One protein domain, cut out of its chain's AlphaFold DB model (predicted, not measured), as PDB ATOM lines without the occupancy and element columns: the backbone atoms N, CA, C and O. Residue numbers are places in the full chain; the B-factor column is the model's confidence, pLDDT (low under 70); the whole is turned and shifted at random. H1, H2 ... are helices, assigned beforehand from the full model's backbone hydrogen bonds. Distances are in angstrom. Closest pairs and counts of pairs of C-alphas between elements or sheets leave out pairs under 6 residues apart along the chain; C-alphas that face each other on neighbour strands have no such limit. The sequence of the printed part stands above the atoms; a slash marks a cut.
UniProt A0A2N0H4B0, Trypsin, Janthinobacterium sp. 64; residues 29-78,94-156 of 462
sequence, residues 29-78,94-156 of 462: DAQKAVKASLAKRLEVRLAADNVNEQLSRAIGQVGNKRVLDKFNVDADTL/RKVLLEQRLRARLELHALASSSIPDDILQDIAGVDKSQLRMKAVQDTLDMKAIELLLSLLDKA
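Overview. This is residues 29 to 78 and 94 to 156 of the 462 residues of the protein "Trypsin" of Janthinobacterium sp. 64 (UniProt A0A2N0H4B0). A long helix, H4, runs through the middle, with H1, H2 and H3 grouped on one side of it and H5, H6 and H7 on the other. H1 is the far helix of its group, with H2 and H3 between it and H4; on the other side H6 runs beside residues 104 to 112 of H4, H7 starts near H4 with residues 143 to 146 and runs away from it, and H5 lies at the far edge, where it meets residues 149 to 153 of H7. The printed part has 113 residues with seven named helices, H1 to H7 in order along the chain, and no named strand; the class is all helix. The whole is compact, with a radius of gyration of the C-alphas of 14.3 A and spans of 41 by 36 by 23 A.

Along the chain. H1, residues 29 to 48, begins at C-alpha 29 (167.571, 187.499, 186.922) and is 29.0 A long. H2 is residues 53 to 60, 11.0 A, and H3 is residues 65 to 78, 20.1 A. H4, residues 94 to 112, begins at C-alpha 94 (169.888, 186.044, 150.456) and is 27.0 A long. H5 is residues 118 to 125, 10.3 A, and H6 is residues 129 to 137, 12.6 A. H7, residues 143 to 155, is 17.8 A long and ends at C-alpha 155 (187.040, 208.519, 158.705).

Arrangement. H1 and H2 form a helical hairpin, at a shallow tilt of 22 degrees, opposite ways, with their closest C-alphas, Ala 39 and Gly 60, 5.3 A apart. H1 also touches H3, the same way at 22 degrees, closest at the C-alphas of Leu 42 and Asn 72, 6.5 A. H1 and H4 are apart. H4 is the hub, touching four helices. H3 touches it at a shallow tilt of 9 degrees, opposite ways, closest at the C-alphas of Phe 71 and Leu 102, 6.9 A. H2 only just touches H4, with 3 pairs of C-alphas within 8 A, the closest Ile 59 and Leu 106, 7.4 A. Residues 104 to 112 of H4 touch H6, opposite ways at 22 degrees, with the C-alphas of Ala 112 and Lys 129 closest at 4.5 A. H7 only just touches H4, with 3 such pairs, at a steep tilt of 47 degrees; the closest C-alphas are Ala 104 and Ile 146, 7.0 A. H5 and H7 touch, about perpendicular at 74 degrees, closest at the C-alphas of Ala 125 and Leu 149, 6.2 A. In H1 to H7 every O i to N i+4 pair is within hydrogen-bond range.

Size, cuts and confidence. The two C-alphas farthest apart are those of Ala 48 and Asp 123, 42.0 A. Residues 79 to 93 are not printed, and C-alphas 78 and 94 are 7.1 A apart across this cut, in the link from H3 to H4. The links that are printed whole are tight. The mean pLDDT of the printed part is 73.7; 41 residues are under 70, among them residues 29 to 61.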
ATOM      1  N   ASP A  29     167.299 188.909 187.222       59.31
ATOM      2  CA  ASP A  29     167.571 187.499 186.922       59.31
ATOM      3  C   ASP A  29     166.642 186.933 185.839       59.31
ATOM      4  O   ASP A  29     167.074 186.167 184.974       59.31
ATOM      5  N   ALA A  30     165.380 187.366 185.813       58.69
ATOM      6  CA  ALA A  30     164.425 186.980 184.780       58.69
ATOM      7  C   ALA A  30     164.761 187.642 183.434       58.69
ATOM      8  O   ALA A  30     164.704 186.990 182.389       58.69
ATOM      9  N   GLN A  31     165.200 188.907 183.448       62.34
ATOM     10  CA  GLN A  31     165.718 189.567 182.247       62.34
ATOM     11  C   GLN A  31     166.942 188.829 181.693       62.34
ATOM     12  O   GLN A  31     167.036 188.596 180.487       62.34
ATOM     13  N   LYS A  32     167.866 188.429 182.573       67.00
ATOM     14  CA  LYS A  32     169.073 187.672 182.224       67.00
ATOM     15  C   LYS A  32     168.733 186.314 181.603       67.00
ATOM     16  O   LYS A  32     169.297 185.965 180.568       67.00
ATOM     17  N   ALA A  33     167.769 185.588 182.171       63.78
ATOM     18  CA  ALA A  33     167.322 184.294 181.654       63.78
ATOM     19  C   ALA A  33     166.649 184.400 180.272       63.78
ATOM     20  O   ALA A  33     166.942 183.608 179.373       63.78
ATOM     21  N   VAL A  34     165.791 185.408 180.065       63.53
ATOM     22  CA  VAL A  34     165.138 185.655 178.766       63.53
ATOM     23  C   VAL A  34     166.171 186.015 177.694       63.53
ATOM     24  O   VAL A  34     166.128 185.454 176.599       63.53
ATOM     25  N   LYS A  35     167.139 186.887 178.013       64.81
ATOM     26  CA  LYS A  35     168.235 187.261 177.100       64.81
ATOM     27  C   LYS A  35     169.086 186.048 176.709       64.81
ATOM     28  O   LYS A  35     169.303 185.822 175.522       64.81
ATOM     29  N   ALA A  36     169.480 185.224 177.682       65.88
ATOM     30  CA  ALA A  36     170.259 184.010 177.432       65.88
ATOM     31  C   ALA A  36     169.505 182.994 176.551       65.88
ATOM     32  O   ALA A  36     170.094 182.378 175.666       65.88
ATOM     33  N   SER A  37     168.190 182.843 176.750       65.50
ATOM     34  CA  SER A  37     167.361 181.938 175.943       65.50
ATOM     35  C   SER A  37     167.199 182.404 174.492       65.50
ATOM     36  O   SER A  37     167.192 181.572 173.582       65.50
ATOM     37  N   LEU A  38     167.063 183.714 174.264       62.53
ATOM     38  CA  LEU A  38     166.949 184.289 172.919       62.53
ATOM     39  C   LEU A  38     168.281 184.223 172.166       62.53
ATOM     40  O   LEU A  38     168.298 183.770 171.025       62.53
ATOM     41  N   ALA A  39     169.389 184.587 172.821       61.22
ATOM     42  CA  ALA A  39     170.729 184.486 172.244       61.22
ATOM     43  C   ALA A  39     171.058 183.042 171.835       61.22
ATOM     44  O   ALA A  39     171.438 182.797 170.695       61.22
ATOM     45  N   LYS A  40     170.786 182.064 172.710       68.56
ATOM     46  CA  LYS A  40     171.027 180.643 172.419       68.56
ATOM     47  C   LYS A  40     170.188 180.112 171.251       68.56
ATOM     48  O   LYS A  40     170.677 179.323 170.450       68.56
ATOM     49  N   ARG A  41     168.922 180.530 171.129       68.00
ATOM     50  CA  ARG A  41     168.068 180.148 169.986       68.00
ATOM     51  C   ARG A  41     168.606 180.693 168.666       68.00
ATOM     52  O   ARG A  41     168.565 179.992 167.659       68.00
ATOM     53  N   LEU A  42     169.119 181.916 168.691       62.66
ATOM     54  CA  LEU A  42     169.696 182.569 167.529       62.66
ATOM     55  C   LEU A  42     171.043 181.942 167.140       62.66
ATOM     56  O   LEU A  42     171.243 181.642 165.969       62.66
ATOM     57  N   GLU A  43     171.909 181.623 168.106       63.50
ATOM     58  CA  GLU A  43     173.156 180.875 167.877       63.50
ATOM     59  C   GLU A  43     172.906 179.524 167.192       63.50
ATOM     60  O   GLU A  43     173.573 179.198 166.213       63.50
ATOM     61  N   VAL A  44     171.917 178.755 167.666       66.94
ATOM     62  CA  VAL A  44     171.560 177.451 167.079       66.94
ATOM     63  C   VAL A  44     171.083 177.597 165.631       66.94
ATOM     64  O   VAL A  44     171.453 176.789 164.781       66.94
ATOM     65  N   ARG A  45     170.289 178.631 165.330       65.06
ATOM     66  CA  ARG A  45     169.790 178.899 163.971       65.06
ATOM     67  C   ARG A  45     170.904 179.342 163.024       65.06
ATOM     68  O   ARG A  45     170.989 178.840 161.914       65.06
ATOM     69  N   LEU A  46     171.791 180.222 163.480       62.25
ATOM     70  CA  LEU A  46     172.921 180.717 162.690       62.25
ATOM     71  C   LEU A  46     173.981 179.636 162.435       62.25
ATOM     72  O   LEU A  46     174.561 179.583 161.350       62.25
ATOM     73  N   ALA A  47     174.199 178.738 163.400       63.91
ATOM     74  CA  ALA A  47     175.078 177.583 163.234       63.91
ATOM     75  C   ALA A  47     174.564 176.608 162.160       63.91
ATOM     76  O   ALA A  47     175.366 176.061 161.408       63.91
ATOM     77  N   ALA A  48     173.242 176.426 162.045       61.53
ATOM     78  CA  ALA A  48     172.644 175.571 161.017       61.53
ATOM     79  C   ALA A  48     172.902 176.076 159.581       61.53
ATOM     80  O   ALA A  48     172.974 175.268 158.658       61.53
ATOM     81  N   ASP A  49     173.121 177.384 159.406       59.09
ATOM     82  CA  ASP A  49     173.344 178.029 158.104       59.09
ATOM     83  C   ASP A  49     174.824 178.352 157.810       59.09
ATOM     84  O   ASP A  49     175.138 179.071 156.850       59.09
ATOM     85  N   ASN A  50     175.765 177.827 158.611       60.28
ATOM     86  CA  ASN A  50     177.198 178.152 158.539       60.28
ATOM     87  C   ASN A  50     177.457 179.669 158.562       60.28
ATOM     88  O   ASN A  50     178.242 180.191 157.762       60.28
ATOM     89  N   VAL A  51     176.740 180.400 159.411       62.09
ATOM     90  CA  VAL A  51     177.035 181.811 159.663       62.09
ATOM     91  C   VAL A  51     178.247 181.893 160.597       62.09
ATOM     92  O   VAL A  51     178.393 181.087 161.516       62.09
ATOM     93  N   ASN A  52     179.147 182.844 160.333       67.69
ATOM     94  CA  ASN A  52     180.445 182.975 161.002       67.69
ATOM     95  C   ASN A  52     180.328 182.944 162.546       67.69
ATOM     96  O   ASN A  52     179.590 183.728 163.140       67.69
ATOM     97  N   GLU A  53     181.122 182.092 163.202       63.94
ATOM     98  CA  GLU A  53     181.213 181.929 164.664       63.94
ATOM     99  C   GLU A  53     181.459 183.252 165.420       63.94
ATOM    100  O   GLU A  53     180.982 183.452 166.539       63.94
ATOM    101  N   GLN A  54     182.177 184.198 164.807       58.34
ATOM    102  CA  GLN A  54     182.376 185.545 165.347       58.34
ATOM    103  C   GLN A  54     181.064 186.338 165.440       58.34
ATOM    104  O   GLN A  54     180.858 187.050 166.422       58.34
ATOM    105  N   LEU A  55     180.168 186.190 164.459       64.69
ATOM    106  CA  LEU A  55     178.877 186.874 164.438       64.69
ATOM    107  C   LEU A  55     177.943 186.316 165.520       64.69
ATOM    108  O   LEU A  55     177.306 187.083 166.240       64.69
ATOM    109  N   SER A  56     177.943 184.993 165.706       64.31
ATOM    110  CA  SER A  56     177.204 184.323 166.783       64.31
ATOM    111  C   SER A  56     177.640 184.812 168.168       64.31
ATOM    112  O   SER A  56     176.798 185.164 168.994       64.31
ATOM    113  N   ARG A  57     178.954 184.948 168.405       65.56
ATOM    114  CA  ARG A  57     179.486 185.514 169.658       65.56
ATOM    115  C   ARG A  57     179.068 186.970 169.887       65.56
ATOM    116  O   ARG A  57     178.716 187.323 171.010       65.56
ATOM    117  N   ALA A  58     179.097 187.808 168.848       63.12
ATOM    118  CA  ALA A  58     178.726 189.224 168.949       63.12
ATOM    119  C   ALA A  58     177.244 189.413 169.320       63.12
ATOM    120  O   ALA A  58     176.898 190.289 170.109       63.12
ATOM    121  N   ILE A  59     176.366 188.546 168.812       67.62
ATOM    122  CA  ILE A  59     174.939 188.534 169.155       67.62
ATOM    123  C   ILE A  59     174.716 188.208 170.635       67.62
ATOM    124  O   ILE A  59     173.889 188.852 171.281       67.62
ATOM    125  N   GLY A  60     175.473 187.260 171.197       66.12
ATOM    126  CA  GLY A  60     175.395 186.904 172.618       66.12
ATOM    127  C   GLY A  60     175.727 188.060 173.573       66.12
ATOM    128  O   GLY A  60     175.317 188.041 174.734       66.12
ATOM    129  N   GLN A  61     176.419 189.092 173.083       67.38
ATOM    130  CA  GLN A  61     176.770 190.296 173.841       67.38
ATOM    131  C   GLN A  61     175.683 191.385 173.782       67.38
ATOM    132  O   GLN A  61     175.744 192.360 174.533       67.38
ATOM    133  N   VAL A  62     174.660 191.232 172.934       72.31
ATOM    134  CA  VAL A  62     173.575 192.210 172.798       72.31
ATOM    135  C   VAL A  62     172.613 192.101 173.977       72.31
ATOM    136  O   VAL A  62     171.776 191.205 174.069       72.31
ATOM    137  N   GLY A  63     172.691 193.069 174.888       69.19
ATOM    138  CA  GLY A  63     171.830 193.143 176.069       69.19
ATOM    139  C   GLY A  63     170.410 193.669 175.808       69.19
ATOM    140  O   GLY A  63     169.615 193.724 176.752       69.19
ATOM    141  N   ASN A  64     170.079 194.074 174.575       75.50
ATOM    142  CA  ASN A  64     168.800 194.694 174.215       75.50
ATOM    143  C   ASN A  64     167.843 193.700 173.534       75.50
ATOM    144  O   ASN A  64     168.069 193.268 172.405       75.50
ATOM    145  N   LYS A  65     166.720 193.391 174.193       75.06
ATOM    146  CA  LYS A  65     165.731 192.427 173.688       75.06
ATOM    147  C   LYS A  65     165.081 192.835 172.370       75.06
ATOM    148  O   LYS A  65     164.871 191.964 171.545       75.06
ATOM    149  N   ARG A  66     164.788 194.119 172.134       73.75
ATOM    150  CA  ARG A  66     164.167 194.540 170.864       73.75
ATOM    151  C   ARG A  66     165.099 194.288 169.679       73.75
ATOM    152  O   ARG A  66     164.638 193.884 168.620       73.75
ATOM    153  N   VAL A  67     166.404 194.485 169.879       70.50
ATOM    154  CA  VAL A  67     167.431 194.165 168.877       70.50
ATOM    155  C   VAL A  67     167.505 192.648 168.659       70.50
ATOM    156  O   VAL A  67     167.467 192.199 167.516       70.50
ATOM    157  N   LEU A  68     167.509 191.853 169.737       71.12
ATOM    158  CA  LEU A  68     167.476 190.383 169.658       71.12
ATOM    159  C   LEU A  68     166.209 189.844 168.968       71.12
ATOM    160  O   LEU A  68     166.288 188.910 168.171       71.12
ATOM    161  N   ASP A  69     165.046 190.431 169.238       77.12
ATOM    162  CA  ASP A  69     163.777 190.054 168.612       77.12
ATOM    163  C   ASP A  69     163.813 190.351 167.103       77.12
ATOM    164  O   ASP A  69     163.383 189.518 166.306       77.12
ATOM    165  N   LYS A  70     164.405 191.481 166.683       78.62
ATOM    166  CA  LYS A  70     164.614 191.778 165.255       78.62
ATOM    167  C   LYS A  70     165.598 190.830 164.586       78.62
ATOM    168  O   LYS A  70     165.337 190.420 163.461       78.62
ATOM    169  N   PHE A  71     166.660 190.410 165.270       72.88
ATOM    170  CA  PHE A  71     167.544 189.375 164.732       72.88
ATOM    171  C   PHE A  71     166.822 188.050 164.491       72.88
ATOM    172  O   PHE A  71     167.061 187.406 163.473       72.88
ATOM    173  N   ASN A  72     165.920 187.659 165.393       71.12
ATOM    174  CA  ASN A  72     165.111 186.460 165.196       71.12
ATOM    175  C   ASN A  72     164.167 186.604 163.996       71.12
ATOM    176  O   ASN A  72     164.070 185.667 163.214       71.12
ATOM    177  N   VAL A  73     163.536 187.769 163.806       77.81
ATOM    178  CA  VAL A  73     162.677 188.043 162.638       77.81
ATOM    179  C   VAL A  73     163.474 188.042 161.332       77.81
ATOM    180  O   VAL A  73     163.024 187.448 160.353       77.81
ATOM    181  N   ASP A  74     164.658 188.660 161.302       70.31
ATOM    182  CA  ASP A  74     165.535 188.660 160.125       70.31
ATOM    183  C   ASP A  74     165.980 187.223 159.786       70.31
ATOM    184  O   ASP A  74     165.903 186.814 158.629       70.31
ATOM    185  N   ALA A  75     166.354 186.422 160.793       68.75
ATOM    186  CA  ALA A  75     166.693 185.009 160.617       68.75
ATOM    187  C   ALA A  75     165.488 184.172 160.144       68.75
ATOM    188  O   ALA A  75     165.610 183.393 159.202       68.75
ATOM    189  N   ASP A  76     164.307 184.365 160.738       71.19
ATOM    190  CA  ASP A  76     163.071 183.677 160.344       71.19
ATOM    191  C   ASP A  76     162.602 184.078 158.939       71.19
ATOM    192  O   ASP A  76     162.033 183.257 158.232       71.19
ATOM    193  N   THR A  77     162.877 185.304 158.487       69.81
ATOM    194  CA  THR A  77     162.573 185.746 157.114       69.81
ATOM    195  C   THR A  77     163.445 185.024 156.083       69.81
ATOM    196  O   THR A  77     163.001 184.788 154.959       69.81
ATOM    197  N   LEU A  78     164.668 184.623 156.449       62.34
ATOM    198  CA  LEU A  78     165.508 183.782 155.591       62.34
ATOM    199  C   LEU A  78     165.143 182.309 155.645       62.34
ATOM    200  O   LEU A  78     165.139 181.649 154.607       62.34
ATOM    201  N   ARG A  94     170.644 185.826 149.211       77.31
ATOM    202  CA  ARG A  94     169.888 186.044 150.456       77.31
ATOM    203  C   ARG A  94     170.782 185.941 151.689       77.31
ATOM    204  O   ARG A  94     170.702 186.814 152.550       77.31
ATOM    205  N   LYS A  95     171.654 184.929 151.758       73.19
ATOM    206  CA  LYS A  95     172.592 184.740 152.876       73.19
ATOM    207  C   LYS A  95     173.512 185.949 153.059       73.19
ATOM    208  O   LYS A  95     173.611 186.469 154.166       73.19
ATOM    209  N   VAL A  96     174.133 186.433 151.981       75.94
ATOM    210  CA  VAL A  96     175.022 187.609 152.033       75.94
ATOM    211  C   VAL A  96     174.268 188.841 152.541       75.94
ATOM    212  O   VAL A  96     174.766 189.559 153.408       75.94
ATOM    213  N   LEU A  97     173.042 189.059 152.058       77.81
ATOM    214  CA  LEU A  97     172.214 190.182 152.496       77.81
ATOM    215  C   LEU A  97     171.845 190.093 153.987       77.81
ATOM    216  O   LEU A  97     171.821 191.117 154.673       77.81
ATOM    217  N   LEU A  98     171.579 188.889 154.507       75.69
ATOM    218  CA  LEU A  98     171.343 188.687 155.938       75.69
ATOM    219  C   LEU A  98     172.576 189.041 156.759       75.69
ATOM    220  O   LEU A  98     172.469 189.809 157.712       75.69
ATOM    221  N   GLU A  99     173.736 188.498 156.399       74.62
ATOM    222  CA  GLU A  99     174.980 188.735 157.133       74.62
ATOM    223  C   GLU A  99     175.309 190.233 157.194       74.62
ATOM    224  O   GLU A  99     175.657 190.752 158.257       74.62
ATOM    225  N   GLN A 100     175.101 190.953 156.086       80.75
ATOM    226  CA  GLN A 100     175.258 192.406 156.031       80.75
ATOM    227  C   GLN A 100     174.290 193.138 156.970       80.75
ATOM    228  O   GLN A 100     174.716 194.019 157.720       80.75
ATOM    229  N   ARG A 101     173.002 192.765 156.983       81.38
ATOM    230  CA  ARG A 101     172.001 193.382 157.873       81.38
ATOM    231  C   ARG A 101     172.285 193.109 159.345       81.38
ATOM    232  O   ARG A 101     172.220 194.029 160.160       81.38
ATOM    233  N   LEU A 102     172.635 191.869 159.687       76.31
ATOM    234  CA  LEU A 102     172.990 191.484 161.054       76.31
ATOM    235  C   LEU A 102     174.194 192.288 161.544       76.31
ATOM    236  O   LEU A 102     174.144 192.880 162.624       76.31
ATOM    237  N   ARG A 103     175.243 192.376 160.721       76.75
ATOM    238  CA  ARG A 103     176.432 193.173 161.023       76.75
ATOM    239  C   ARG A 103     176.092 194.650 161.227       76.75
ATOM    240  O   ARG A 103     176.491 195.225 162.233       76.75
ATOM    241  N   ALA A 104     175.302 195.241 160.333       82.12
ATOM    242  CA  ALA A 104     174.888 196.638 160.432       82.12
ATOM    243  C   ALA A 104     174.149 196.951 161.745       82.12
ATOM    244  O   ALA A 104     174.475 197.927 162.419       82.12
ATOM    245  N   ARG A 105     173.186 196.115 162.159       84.69
ATOM    246  CA  ARG A 105     172.473 196.305 163.438       84.69
ATOM    247  C   ARG A 105     173.402 196.189 164.642       84.69
ATOM    248  O   ARG A 105     173.257 196.968 165.581       84.69
ATOM    249  N   LEU A 106     174.333 195.233 164.626       74.81
ATOM    250  CA  LEU A 106     175.311 195.068 165.703       74.81
ATOM    251  C   LEU A 106     176.211 196.293 165.826       74.81
ATOM    252  O   LEU A 106     176.394 196.794 166.930       74.81
ATOM    253  N   GLU A 107     176.714 196.810 164.707       80.75
ATOM    254  CA  GLU A 107     177.567 197.999 164.699       80.75
ATOM    255  C   GLU A 107     176.806 199.245 165.181       80.75
ATOM    256  O   GLU A 107     177.300 199.971 166.045       80.75
ATOM    257  N   LEU A 108     175.566 199.456 164.721       83.69
ATOM    258  CA  LEU A 108     174.709 200.543 165.212       83.69
ATOM    259  C   LEU A 108     174.420 200.420 166.714       83.69
ATOM    260  O   LEU A 108     174.452 201.416 167.438       83.69
ATOM    261  N   HIS A 109     174.144 199.205 167.197       80.38
ATOM    262  CA  HIS A 109     173.880 198.966 168.611       80.38
ATOM    263  C   HIS A 109     175.130 199.158 169.478       80.38
ATOM    264  O   HIS A 109     175.030 199.733 170.565       80.38
ATOM    265  N   ALA A 110     176.295 198.720 168.999       73.12
ATOM    266  CA  ALA A 110     177.576 198.927 169.663       73.12
ATOM    267  C   ALA A 110     177.887 200.425 169.788       73.12
ATOM    268  O   ALA A 110     178.165 200.899 170.887       73.12
ATOM    269  N   LEU A 111     177.726 201.195 168.705       77.94
ATOM    270  CA  LEU A 111     177.895 202.652 168.720       77.94
ATOM    271  C   LEU A 111     176.919 203.331 169.685       77.94
ATOM    272  O   LEU A 111     177.327 204.138 170.519       77.94
ATOM    273  N   ALA A 112     175.644 202.946 169.650       79.88
ATOM    274  CA  ALA A 112     174.627 203.457 170.563       79.88
ATOM    275  C   ALA A 112     174.874 203.129 172.048       79.88
ATOM    276  O   ALA A 112     174.294 203.765 172.935       79.88
ATOM    277  N   SER A 113     175.654 202.086 172.322       71.94
ATOM    278  CA  SER A 113     175.977 201.611 173.673       71.94
ATOM    279  C   SER A 113     177.387 202.017 174.107       71.94
ATOM    280  O   SER A 113     177.797 201.700 175.218       71.94
ATOM    281  N   SER A 114     178.117 202.722 173.242       74.50
ATOM    282  CA  SER A 114     179.468 203.200 173.506       74.50
ATOM    283  C   SER A 114     179.489 204.381 174.485       74.50
ATOM    284  O   SER A 114     178.464 205.010 174.785       74.50
ATOM    285  N   SER A 115     180.689 204.720 174.951       66.19
ATOM    286  CA  SER A 115     180.964 205.903 175.769       66.19
ATOM    287  C   SER A 115     180.923 207.226 174.992       66.19
ATOM    288  O   SER A 115     180.961 208.274 175.626       66.19
ATOM    289  N   ILE A 116     180.799 207.209 173.658       70.25
ATOM    290  CA  ILE A 116     180.855 208.410 172.804       70.25
ATOM    291  C   ILE A 116     179.711 209.374 173.170       70.25
ATOM    292  O   ILE A 116     178.565 208.943 173.137       70.25
ATOM    293  N   PRO A 117     179.953 210.637 173.541       71.38
ATOM    294  CA  PRO A 117     178.894 211.622 173.790       71.38
ATOM    295  C   PRO A 117     177.970 211.896 172.578       71.38
ATOM    296  O   PRO A 117     178.382 211.738 171.430       71.38
ATOM    297  N   ASP A 118     176.712 212.287 172.827       79.06
ATOM    298  CA  ASP A 118     175.712 212.538 171.765       79.06
ATOM    299  C   ASP A 118     176.047 213.759 170.895       79.06
ATOM    300  O   ASP A 118     175.761 213.747 169.703       79.06
ATOM    301  N   ASP A 119     176.692 214.783 171.455       73.25
ATOM    302  CA  ASP A 119     177.164 215.968 170.726       73.25
ATOM    303  C   ASP A 119     178.215 215.607 169.665       73.25
ATOM    304  O   ASP A 119     178.099 216.034 168.521       73.25
ATOM    305  N   ILE A 120     179.164 214.721 169.982       66.19
ATOM    306  CA  ILE A 120     180.160 214.241 169.007       66.19
ATOM    307  C   ILE A 120     179.497 213.465 167.859       66.19
ATOM    308  O   ILE A 120     179.868 213.619 166.692       66.19
ATOM    309  N   LEU A 121     178.520 212.609 168.172       77.00
ATOM    310  CA  LEU A 121     177.778 211.870 167.146       77.00
ATOM    311  C   LEU A 121     176.952 212.822 166.268       77.00
ATOM    312  O   LEU A 121     176.890 212.639 165.047       77.00
ATOM    313  N   GLN A 122     176.377 213.863 166.872       84.81
ATOM    314  CA  GLN A 122     175.593 214.869 166.173       84.81
ATOM    315  C   GLN A 122     176.466 215.707 165.231       84.81
ATOM    316  O   GLN A 122     176.076 215.921 164.085       84.81
ATOM    317  N   ASP A 123     177.661 216.106 165.661       71.56
ATOM    318  CA  ASP A 123     178.581 216.930 164.867       71.56
ATOM    319  C   ASP A 123     179.136 216.194 163.640       71.56
ATOM    320  O   ASP A 123     179.347 216.789 162.583       71.56
ATOM    321  N   ILE A 124     179.369 214.885 163.754       72.31
ATOM    322  CA  ILE A 124     180.053 214.104 162.709       72.31
ATOM    323  C   ILE A 124     179.072 213.444 161.757       72.31
ATOM    324  O   ILE A 124     179.319 213.335 160.554       72.31
ATOM    325  N   ALA A 125     177.977 212.947 162.312       82.44
ATOM    326  CA  ALA A 125     177.056 212.081 161.607       82.44
ATOM    327  C   ALA A 125     175.613 212.596 161.626       82.44
ATOM    328  O   ALA A 125     174.752 211.978 160.997       82.44
ATOM    329  N   GLY A 126     175.338 213.706 162.318       88.00
ATOM    330  CA  GLY A 126     173.989 214.256 162.437       88.00
ATOM    331  C   GLY A 126     173.029 213.337 163.189       88.00
ATOM    332  O   GLY A 126     171.823 213.429 162.961       88.00
ATOM    333  N   VAL A 127     173.549 212.426 164.021       89.44
ATOM    334  CA  VAL A 127     172.753 211.448 164.770       89.44
ATOM    335  C   VAL A 127     173.113 211.438 166.245       89.44
ATOM    336  O   VAL A 127     174.257 211.667 166.606       89.44
ATOM    337  N   ASP A 128     172.161 211.052 167.086       91.56
ATOM    338  CA  ASP A 128     172.381 210.772 168.507       91.56
ATOM    339  C   ASP A 128     172.255 209.259 168.807       91.56
ATOM    340  O   ASP A 128     171.844 208.446 167.963       91.56
ATOM    341  N   LYS A 129     172.581 208.837 170.034       87.06
ATOM    342  CA  LYS A 129     172.451 207.438 170.476       87.06
ATOM    343  C   LYS A 129     171.031 206.905 170.371       87.06
ATOM    344  O   LYS A 129     170.858 205.722 170.075       87.06
ATOM    345  N   SER A 130     170.015 207.725 170.630       89.38
ATOM    346  CA  SER A 130     168.614 207.311 170.510       89.38
ATOM    347  C   SER A 130     168.290 206.953 169.061       89.38
ATOM    348  O   SER A 130     167.778 205.866 168.787       89.38
ATOM    349  N   GLN A 131     168.693 207.798 168.114       91.88
ATOM    350  CA  GLN A 131     168.536 207.572 166.682       91.88
ATOM    351  C   GLN A 131     169.302 206.334 166.206       91.88
ATOM    352  O   GLN A 131     168.763 205.558 165.415       91.88
ATOM    353  N   LEU A 132     170.509 206.085 166.723       88.00
ATOM    354  CA  LEU A 132     171.262 204.857 166.443       88.00
ATOM    355  C   LEU A 132     170.530 203.603 166.954       88.00
ATOM    356  O   LEU A 132     170.412 202.622 166.218       88.00
ATOM    357  N   ARG A 133     169.971 203.635 168.176       85.38
ATOM    358  CA  ARG A 133     169.149 202.529 168.716       85.38
ATOM    359  C   ARG A 133     167.895 202.314 167.886       85.38
ATOM    360  O   ARG A 133     167.560 201.167 167.607       85.38
ATOM    361  N   MET A 134     167.224 203.396 167.483       85.75
ATOM    362  CA  MET A 134     166.040 203.326 166.627       85.75
ATOM    363  C   MET A 134     166.379 202.690 165.278       85.75
ATOM    364  O   MET A 134     165.714 201.736 164.885       85.75
ATOM    365  N   LYS A 135     167.453 203.134 164.612       88.81
ATOM    366  CA  LYS A 135     167.932 202.541 163.352       88.81
ATOM    367  C   LYS A 135     168.284 201.059 163.516       88.81
ATOM    368  O   LYS A 135     167.904 200.252 162.675       88.81
ATOM    369  N   ALA A 136     168.915 200.670 164.627       85.62
ATOM    370  CA  ALA A 136     169.263 199.273 164.900       85.62
ATOM    371  C   ALA A 136     168.040 198.340 165.032       85.62
ATOM    372  O   ALA A 136     168.180 197.134 164.821       85.62
ATOM    373  N   VAL A 137     166.847 198.867 165.344       85.81
ATOM    374  CA  VAL A 137     165.605 198.083 165.504       85.81
ATOM    375  C   VAL A 137     164.570 198.296 164.390       85.81
ATOM    376  O   VAL A 137     163.494 197.706 164.457       85.81
ATOM    377  N   GLN A 138     164.866 199.101 163.363       86.38
ATOM    378  CA  GLN A 138     163.963 199.312 162.220       86.38
ATOM    379  C   GLN A 138     163.752 198.025 161.411       86.38
ATOM    380  O   GLN A 138     164.669 197.217 161.280       86.38
ATOM    381  N   ASP A 139     162.556 197.833 160.849       76.44
ATOM    382  CA  ASP A 139     162.238 196.662 160.013       76.44
ATOM    383  C   ASP A 139     163.090 196.603 158.744       76.44
ATOM    384  O   ASP A 139     163.595 195.550 158.364       76.44
ATOM    385  N   THR A 140     163.317 197.758 158.127       81.94
ATOM    386  CA  THR A 140     164.171 197.905 156.952       81.94
ATOM    387  C   THR A 140     165.375 198.764 157.295       81.94
ATOM    388  O   THR A 140     165.224 199.891 157.761       81.94
ATOM    389  N   LEU A 141     166.569 198.241 157.027       80.56
ATOM    390  CA  LEU A 141     167.812 198.995 157.117       80.56
ATOM    391  C   LEU A 141     168.127 199.601 155.749       80.56
ATOM    392  O   LEU A 141     168.270 198.867 154.768       80.56
ATOM    393  N   ASP A 142     168.268 200.922 155.687       87.69
ATOM    394  CA  ASP A 142     168.897 201.572 154.538       87.69
ATOM    395  C   ASP A 142     170.407 201.328 154.616       87.69
ATOM    396  O   ASP A 142     171.151 202.053 155.280       87.69
ATOM    397  N   MET A 143     170.849 200.253 153.966       85.50
ATOM    398  CA  MET A 143     172.243 199.819 154.007       85.50
ATOM    399  C   MET A 143     173.198 200.878 153.453       85.50
ATOM    400  O   MET A 143     174.293 201.010 153.983       85.50
ATOM    401  N   LYS A 144     172.777 201.689 152.472       83.12
ATOM    402  CA  LYS A 144     173.617 202.766 151.926       83.12
ATOM    403  C   LYS A 144     173.792 203.893 152.936       83.12
ATOM    404  O   LYS A 144     174.904 204.380 153.125       83.12
ATOM    405  N   ALA A 145     172.715 204.288 153.615       79.81
ATOM    406  CA  ALA A 145     172.793 205.294 154.672       79.81
ATOM    407  C   ALA A 145     173.628 204.804 155.864       79.81
ATOM    408  O   ALA A 145     174.381 205.579 156.451       79.81
ATOM    409  N   ILE A 146     173.525 203.517 156.208       82.75
ATOM    410  CA  ILE A 146     174.317 202.914 157.283       82.75
ATOM    411  C   ILE A 146     175.789 202.837 156.890       82.75
ATOM    412  O   ILE A 146     176.620 203.274 157.673       82.75
ATOM    413  N   GLU A 147     176.121 202.355 155.691       84.06
ATOM    414  CA  GLU A 147     177.497 202.317 155.179       84.06
ATOM    415  C   GLU A 147     178.131 203.707 155.115       84.06
ATOM    416  O   GLU A 147     179.312 203.853 155.431       84.06
ATOM    417  N   LEU A 148     177.355 204.737 154.768       82.31
ATOM    418  CA  LEU A 148     177.810 206.121 154.818       82.31
ATOM    419  C   LEU A 148     178.086 206.561 156.261       82.31
ATOM    420  O   LEU A 148     179.191 207.018 156.541       82.31
ATOM    421  N   LEU A 149     177.128 206.364 157.172       80.31
ATOM    422  CA  LEU A 149     177.200 206.715 158.597       80.31
ATOM    423  C   LEU A 149     178.415 206.084 159.297       80.31
ATOM    424  O   LEU A 149     179.362 206.774 159.662       80.31
ATOM    425  N   LEU A 150     178.404 204.759 159.420       79.19
ATOM    426  CA  LEU A 150     179.414 203.970 158.756       79.19
ATOM    427  C   LEU A 150     180.827 204.571 158.612       79.19
ATOM    428  O   LEU A 150     181.599 204.819 159.547       79.19
ATOM    429  N   SER A 151     181.158 204.784 157.344       79.50
ATOM    430  CA  SER A 151     182.384 205.378 156.836       79.50
ATOM    431  C   SER A 151     182.709 206.755 157.418       79.50
ATOM    432  O   SER A 151     183.887 207.045 157.580       79.50
ATOM    433  N   LEU A 152     181.723 207.594 157.761       73.75
ATOM    434  CA  LEU A 152     181.966 208.904 158.374       73.75
ATOM    435  C   LEU A 152     182.585 208.740 159.763       73.75
ATOM    436  O   LEU A 152     183.592 209.374 160.064       73.75
ATOM    437  N   LEU A 153     182.059 207.813 160.566       71.75
ATOM    438  CA  LEU A 153     182.604 207.490 161.886       71.75
ATOM    439  C   LEU A 153     183.980 206.813 161.800       71.75
ATOM    440  O   LEU A 153     184.812 206.984 162.686       71.75
ATOM    441  N   ASP A 154     184.240 206.050 160.739       73.00
ATOM    442  CA  ASP A 154     185.553 205.432 160.514       73.00
ATOM    443  C   ASP A 154     186.597 206.458 160.039       73.00
ATOM    444  O   ASP A 154     187.707 206.497 160.556       73.00
ATOM    445  N   LYS A 155     186.213 207.379 159.143       69.44
ATOM    446  CA  LYS A 155     187.040 208.519 158.705       69.44
ATOM    447  C   LYS A 155     187.345 209.490 159.841       69.44
ATOM    448  O   LYS A 155     188.451 210.015 159.908       69.44
ATOM    449  N   ALA A 156     186.390 209.695 160.746       56.47
ATOM    450  CA  ALA A 156     186.599 210.429 161.990       56.47
ATOM    451  C   ALA A 156     187.425 209.634 163.022       56.47
ATOM    452  O   ALA A 156     187.692 210.122 164.117       56.47
TER     453      ALA A 156